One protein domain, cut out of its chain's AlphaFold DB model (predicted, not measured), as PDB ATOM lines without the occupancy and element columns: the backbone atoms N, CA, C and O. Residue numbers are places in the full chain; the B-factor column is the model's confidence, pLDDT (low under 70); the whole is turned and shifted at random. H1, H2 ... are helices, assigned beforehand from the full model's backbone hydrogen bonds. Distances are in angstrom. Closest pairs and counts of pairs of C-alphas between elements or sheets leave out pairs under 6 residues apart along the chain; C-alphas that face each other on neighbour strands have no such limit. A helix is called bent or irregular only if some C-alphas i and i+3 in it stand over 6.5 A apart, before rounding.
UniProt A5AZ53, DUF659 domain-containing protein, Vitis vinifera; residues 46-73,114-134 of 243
ATOM      1  N   PRO A  46      36.553 -41.809  -2.525       74.31
ATOM      2  CA  PRO A  46      36.057 -43.074  -3.085       74.31
ATOM      3  C   PRO A  46      35.901 -43.068  -4.612       74.31
ATOM      4  O   PRO A  46      36.320 -44.012  -5.274       74.31
ATOM      5  N   GLU A  47      35.396 -41.971  -5.179       74.75
ATOM      6  CA  GLU A  47      35.239 -41.769  -6.630       74.75
ATOM      7  C   GLU A  47      36.566 -41.889  -7.397       74.75
ATOM      8  O   GLU A  47      36.614 -42.378  -8.526       74.75
ATOM      9  N   VAL A  48      37.665 -41.459  -6.772       72.56
ATOM     10  CA  VAL A  48      39.008 -41.541  -7.354       72.56
ATOM     11  C   VAL A  48      39.526 -42.974  -7.280       72.56
ATOM     12  O   VAL A  48      40.147 -43.442  -8.230       72.56
ATOM     13  N   LYS A  49      39.235 -43.693  -6.186       73.12
ATOM     14  CA  LYS A  49      39.597 -45.110  -6.030       73.12
ATOM     15  C   LYS A  49      38.901 -45.997  -7.062       73.12
ATOM     16  O   LYS A  49      39.571 -46.823  -7.675       73.12
ATOM     17  N   GLU A  50      37.601 -45.804  -7.288       79.56
ATOM     18  CA  GLU A  50      36.871 -46.541  -8.329       79.56
ATOM     19  C   GLU A  50      37.427 -46.223  -9.719       79.56
ATOM     20  O   GLU A  50      37.774 -47.141 -10.457       79.56
ATOM     21  N   LYS A  51      37.673 -44.944 -10.040       76.25
ATOM     22  CA  LYS A  51      38.277 -44.594 -11.333       76.25
ATOM     23  C   LYS A  51      39.685 -45.188 -11.522       76.25
ATOM     24  O   LYS A  51      40.057 -45.552 -12.634       76.25
ATOM     25  N   ILE A  52      40.486 -45.303 -10.460       77.12
ATOM     26  CA  ILE A  52      41.782 -46.003 -10.520       77.12
ATOM     27  C   ILE A  52      41.579 -47.497 -10.813       77.12
ATOM     28  O   ILE A  52      42.289 -48.042 -11.658       77.12
ATOM     29  N   ARG A  53      40.590 -48.144 -10.180       78.25
ATOM     30  CA  ARG A  53      40.246 -49.554 -10.431       78.25
ATOM     31  C   ARG A  53      39.805 -49.788 -11.880       78.25
ATOM     32  O   ARG A  53      40.283 -50.734 -12.498       78.25
ATOM     33  N   GLU A  54      38.973 -48.908 -12.440       83.94
ATOM     34  CA  GLU A  54      38.564 -48.945 -13.854       83.94
ATOM     35  C   GLU A  54      39.769 -48.875 -14.805       83.94
ATOM     36  O   GLU A  54      39.889 -49.689 -15.721       83.94
ATOM     37  N   MET A  55      40.698 -47.935 -14.577       79.44
ATOM     38  CA  MET A  55      41.895 -47.787 -15.420       79.44
ATOM     39  C   MET A  55      42.814 -49.016 -15.359       79.44
ATOM     40  O   MET A  55      43.384 -49.393 -16.381       79.44
ATOM     41  N   LEU A  56      42.954 -49.644 -14.186       77.25
ATOM     42  CA  LEU A  56      43.723 -50.884 -14.028       77.25
ATOM     43  C   LEU A  56      43.059 -52.052 -14.767       77.25
ATOM     44  O   LEU A  56      43.733 -52.773 -15.497       77.25
ATOM     45  N   HIS A  57      41.738 -52.198 -14.648       79.75
ATOM     46  CA  HIS A  57      40.989 -53.238 -15.353       79.75
ATOM     47  C   HIS A  57      41.111 -53.106 -16.882       79.75
ATOM     48  O   HIS A  57      41.334 -54.099 -17.573       79.75
ATOM     49  N   GLU A  58      41.020 -51.889 -17.430       79.69
ATOM     50  CA  GLU A  58      41.179 -51.690 -18.877       79.69
ATOM     51  C   GLU A  58      42.639 -51.887 -19.339       79.69
ATOM     52  O   GLU A  58      42.844 -52.415 -20.430       79.69
ATOM     53  N   LYS A  59      43.657 -51.562 -18.517       77.50
ATOM     54  CA  LYS A  59      45.067 -51.906 -18.813       77.50
ATOM     55  C   LYS A  59      45.263 -53.422 -18.891       77.50
ATOM     56  O   LYS A  59      45.786 -53.892 -19.899       77.50
ATOM     57  N   ASN A  60      44.808 -54.173 -17.887       77.25
ATOM     58  CA  ASN A  60      44.967 -55.631 -17.845       77.25
ATOM     59  C   ASN A  60      44.320 -56.293 -19.074       77.25
ATOM     60  O   ASN A  60      44.962 -57.064 -19.775       77.25
ATOM     61  N   LYS A  61      43.098 -55.881 -19.422       84.06
ATOM     62  CA  LYS A  61      42.366 -56.331 -20.618       84.06
ATOM     63  C   LYS A  61      43.045 -55.962 -21.948       84.06
ATOM     64  O   LYS A  61      42.812 -56.613 -22.967       84.06
ATOM     65  N   VAL A  62      43.851 -54.898 -21.984       83.56
ATOM     66  CA  VAL A  62      44.698 -54.560 -23.145       83.56
ATOM     67  C   VAL A  62      45.950 -55.439 -23.185       83.56
ATOM     68  O   VAL A  62      46.381 -55.804 -24.276       83.56
ATOM     69  N   GLU A  63      46.515 -55.810 -22.038       75.62
ATOM     70  CA  GLU A  63      47.667 -56.717 -21.958       75.62
ATOM     71  C   GLU A  63      47.290 -58.162 -22.288       75.62
ATOM     72  O   GLU A  63      47.923 -58.736 -23.167       75.62
ATOM     73  N   GLU A  64      46.183 -58.689 -21.761       82.12
ATOM     74  CA  GLU A  64      45.613 -59.992 -22.155       82.12
ATOM     75  C   GLU A  64      45.472 -60.125 -23.682       82.12
ATOM     76  O   GLU A  64      45.852 -61.136 -24.270       82.12
ATOM     77  N   LYS A  65      44.985 -59.072 -24.352       86.19
ATOM     78  CA  LYS A  65      44.861 -59.034 -25.819       86.19
ATOM     79  C   LYS A  65      46.202 -58.996 -26.548       86.19
ATOM     80  O   LYS A  65      46.303 -59.560 -27.633       86.19
ATOM     81  N   LYS A  66      47.213 -58.320 -25.994       83.31
ATOM     82  CA  LYS A  66      48.571 -58.327 -26.560       83.31
ATOM     83  C   LYS A  66      49.191 -59.714 -26.438       83.31
ATOM     84  O   LYS A  66      49.733 -60.197 -27.423       83.31
ATOM     85  N   THR A  67      49.065 -60.354 -25.276       79.00
ATOM     86  CA  THR A  67      49.550 -61.719 -25.041       79.00
ATOM     87  C   THR A  67      48.877 -62.701 -25.995       79.00
ATOM     88  O   THR A  67      49.578 -63.393 -26.724       79.00
ATOM     89  N   ALA A  68      47.545 -62.665 -26.115       86.62
ATOM     90  CA  ALA A  68      46.809 -63.506 -27.061       86.62
ATOM     91  C   ALA A  68      47.250 -63.298 -28.525       86.62
ATOM     92  O   ALA A  68      47.395 -64.261 -29.270       86.62
ATOM     93  N   HIS A  69      47.521 -62.055 -28.941       84.19
ATOM     94  CA  HIS A  69      48.025 -61.756 -30.287       84.19
ATOM     95  C   HIS A  69      49.477 -62.229 -30.502       84.19
ATOM     96  O   HIS A  69      49.846 -62.622 -31.607       84.19
ATOM     97  N   ILE A  70      50.315 -62.215 -29.460       80.81
ATOM     98  CA  ILE A  70      51.669 -62.791 -29.502       80.81
ATOM     99  C   ILE A  70      51.585 -64.320 -29.611       80.81
ATOM    100  O   ILE A  70      52.255 -64.895 -30.466       80.81
ATOM    101  N   GLU A  71      50.734 -64.972 -28.817       81.75
ATOM    102  CA  GLU A  71      50.483 -66.420 -28.896       81.75
ATOM    103  C   GLU A  71      49.919 -66.835 -30.263       81.75
ATOM    104  O   GLU A  71      50.342 -67.847 -30.820       81.75
ATOM    105  N   GLU A  72      49.029 -66.033 -30.856       86.56
ATOM    106  CA  GLU A  72      48.498 -66.256 -32.205       86.56
ATOM    107  C   GLU A  72      49.601 -66.171 -33.278       86.56
ATOM    108  O   GLU A  72      49.680 -67.044 -34.146       86.56
ATOM    109  N   ILE A  73      50.502 -65.184 -33.193       85.38
ATOM    110  CA  ILE A  73      51.680 -65.089 -34.075       85.38
ATOM    111  C   ILE A  73      52.596 -66.309 -33.898       85.38
ATOM    112  O   ILE A  73      53.013 -66.910 -34.890       85.38
ATOM    113  N   ASN A 114      57.381 -48.271 -15.428       60.56
ATOM    114  CA  ASN A 114      55.975 -47.869 -15.449       60.56
ATOM    115  C   ASN A 114      55.737 -46.471 -14.831       60.56
ATOM    116  O   ASN A 114      54.638 -45.927 -14.981       60.56
ATOM    117  N   GLY A 115      56.726 -45.843 -14.182       60.50
ATOM    118  CA  GLY A 115      56.678 -44.464 -13.696       60.50
ATOM    119  C   GLY A 115      56.198 -43.477 -14.758       60.50
ATOM    120  O   GLY A 115      55.311 -42.665 -14.487       60.50
ATOM    121  N   SER A 116      56.650 -43.610 -16.009       63.62
ATOM    122  CA  SER A 116      56.177 -42.761 -17.117       63.62
ATOM    123  C   SER A 116      54.667 -42.901 -17.407       63.62
ATOM    124  O   SER A 116      54.000 -41.923 -17.773       63.62
ATOM    125  N   VAL A 117      54.097 -44.095 -17.203       72.12
ATOM    126  CA  VAL A 117      52.661 -44.393 -17.342       72.12
ATOM    127  C   VAL A 117      51.891 -43.854 -16.134       72.12
ATOM    128  O   VAL A 117      50.876 -43.171 -16.303       72.12
ATOM    129  N   PHE A 118      52.406 -44.065 -14.919       69.94
ATOM    130  CA  PHE A 118      51.809 -43.545 -13.689       69.94
ATOM    131  C   PHE A 118      51.809 -42.010 -13.632       69.94
ATOM    132  O   PHE A 118      50.813 -41.423 -13.213       69.94
ATOM    133  N   VAL A 119      52.846 -41.336 -14.143       72.38
ATOM    134  CA  VAL A 119      52.888 -39.869 -14.286       72.38
ATOM    135  C   VAL A 119      51.810 -39.371 -15.255       72.38
ATOM    136  O   VAL A 119      51.148 -38.365 -14.982       72.38
ATOM    137  N   LYS A 120      51.584 -40.064 -16.382       77.06
ATOM    138  CA  LYS A 120      50.504 -39.725 -17.332       77.06
ATOM    139  C   LYS A 120      49.123 -39.909 -16.690       77.06
ATOM    140  O   LYS A 120      48.301 -38.995 -16.760       77.06
ATOM    141  N   ALA A 121      48.890 -41.033 -16.009       75.94
ATOM    142  CA  ALA A 121      47.646 -41.297 -15.284       75.94
ATOM    143  C   ALA A 121      47.407 -40.278 -14.152       75.94
ATOM    144  O   ALA A 121      46.317 -39.712 -14.045       75.94
ATOM    145  N   GLY A 122      48.443 -39.956 -13.372       76.88
ATOM    146  CA  GLY A 122      48.419 -38.927 -12.331       76.88
ATOM    147  C   GLY A 122      48.016 -37.558 -12.881       76.88
ATOM    148  O   GLY A 122      47.111 -36.926 -12.343       76.88
ATOM    149  N   LYS A 123      48.584 -37.133 -14.020       78.75
ATOM    150  CA  LYS A 123      48.197 -35.884 -14.710       78.75
ATOM    151  C   LYS A 123      46.730 -35.860 -15.159       78.75
ATOM    152  O   LYS A 123      46.123 -34.792 -15.161       78.75
ATOM    153  N   VAL A 124      46.139 -37.002 -15.517       82.50
ATOM    154  CA  VAL A 124      44.698 -37.102 -15.830       82.50
ATOM    155  C   VAL A 124      43.844 -37.013 -14.561       82.50
ATOM    156  O   VAL A 124      42.794 -36.370 -14.574       82.50
ATOM    157  N   LEU A 125      44.287 -37.620 -13.457       78.69
ATOM    158  CA  LEU A 125      43.578 -37.573 -12.176       78.69
ATOM    159  C   LEU A 125      43.615 -36.173 -11.547       78.69
ATOM    160  O   LEU A 125      42.551 -35.682 -11.189       78.69
ATOM    161  N   MET A 126      44.771 -35.495 -11.526       79.06
ATOM    162  CA  MET A 126      44.914 -34.103 -11.048       79.06
ATOM    163  C   MET A 126      44.053 -33.091 -11.823       79.06
ATOM    164  O   MET A 126      43.679 -32.054 -11.290       79.06
ATOM    165  N   LYS A 127      43.739 -33.368 -13.098       83.00
ATOM    166  CA  LYS A 127      42.840 -32.523 -13.903       83.00
ATOM    167  C   LYS A 127      41.357 -32.789 -13.635       83.00
ATOM    168  O   LYS A 127      40.554 -31.875 -13.791       83.00
ATOM    169  N   LYS A 128      40.976 -34.030 -13.302       82.88
ATOM    170  CA  LYS A 128      39.569 -34.409 -13.055       82.88
ATOM    171  C   LYS A 128      39.148 -34.176 -11.602       82.88
ATOM    172  O   LYS A 128      37.985 -33.892 -11.342       82.88
ATOM    173  N   PHE A 129      40.082 -34.315 -10.672       75.81
ATOM    174  CA  PHE A 129      39.876 -34.186  -9.240       75.81
ATOM    175  C   PHE A 129      40.939 -33.227  -8.705       75.81
ATOM    176  O   PHE A 129      42.092 -33.332  -9.117       75.81
ATOM    177  N   ASN A 130      40.572 -32.316  -7.796       78.56
ATOM    178  CA  ASN A 130      41.477 -31.303  -7.238       78.56
ATOM    179  C   ASN A 130      42.504 -31.936  -6.275       78.56
ATOM    180  O   ASN A 130      42.396 -31.832  -5.054       78.56
ATOM    181  N   LEU A 131      43.448 -32.674  -6.853       77.25
ATOM    182  CA  LEU A 131      44.460 -33.494  -6.201       77.25
ATOM    183  C   LEU A 131      45.846 -33.018  -6.623       77.25
ATOM    184  O   LEU A 131      46.043 -32.577  -7.754       77.25
ATOM    185  N   TYR A 132      46.818 -33.222  -5.743       70.50
ATOM    186  CA  TYR A 132      48.229 -33.003  -6.029       70.50
ATOM    187  C   TYR A 132      48.932 -34.359  -6.111       70.50
ATOM    188  O   TYR A 132      48.784 -35.192  -5.219       70.50
ATOM    189  N   TRP A 133      49.676 -34.593  -7.192       70.12
ATOM    190  CA  TRP A 133      50.555 -35.753  -7.322       70.12
ATOM    191  C   TRP A 133      51.946 -35.376  -6.824       70.12
ATOM    192  O   TRP A 133      52.553 -34.435  -7.335       70.12
ATOM    193  N   THR A 134      52.452 -36.134  -5.859       71.62
ATOM    194  CA  THR A 134      53.851 -36.095  -5.445       71.62
ATOM    195  C   THR A 134      54.550 -37.377  -5.907       71.62
ATOM    196  O   THR A 134      53.955 -38.457  -5.828       71.62
TER     197      THR A 134
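AT A GLANCE: This is residues 46 to 73 and 114 to 134 of the 243 residues of the protein "DUF659 domain-containing protein" of Vitis vinifera (UniProt A5AZ53). Two helices make a loose, open V: the long H1 and the shorter H2 come nearest each other where H1 begins and toward the end of H2, and they spread apart from there. The far part of H1, residues 56 to 73, sticks out free as a long arm and makes most of the length, while a short tail, residues 129 to 134, folds back after H2. The printed part has 49 residues with two named helices, H1 then H2, and no named strand; the class is all helix. The whole is loose, with a radius of gyration of the C-alphas of 13.9 A, and spans 44 by 22 by 13 A.

IN THESE COORDINATES: H1 takes residues 46 to 73 and measures 41.1 A from its first C-alpha, that of Pro 46 at (36.057, -43.074, -3.085), to its last, that of Ile 73 at (51.680, -65.089, -34.075). H2 takes residues 115 to 128, 19.9 A from first to last C-alpha, and ends at C-alpha 128 at (39.569, -34.409, -13.055).

HOW THE PARTS SIT: H1 and H2 are close but not clearly touching, with 1 pair of C-alphas within 8 A. That closest pair is Val 48 and Leu 125, whose C-alphas are 7.7 A apart. The two helices run opposite ways at a steep tilt of 40 degrees, and their centres are 16.3 A apart. In H2 every O i to N i+4 pair is within hydrogen-bond range; in H1 23 of 24 are. Neither helix is bent.

THE WHOLE: The two C-alphas farthest apart are those of Ile 73 and Asn 130, 44.3 A. Without residues 56 to 73, the body of 31 residues spans 24 by 19 by 13 A. Residues 74 to 113 are cut out, and C-alphas 73 and 114 are 25.7 A apart across the cut. The mean pLDDT of the printed part is 77.5; residues 114 to 116 and residue 118 are under 70.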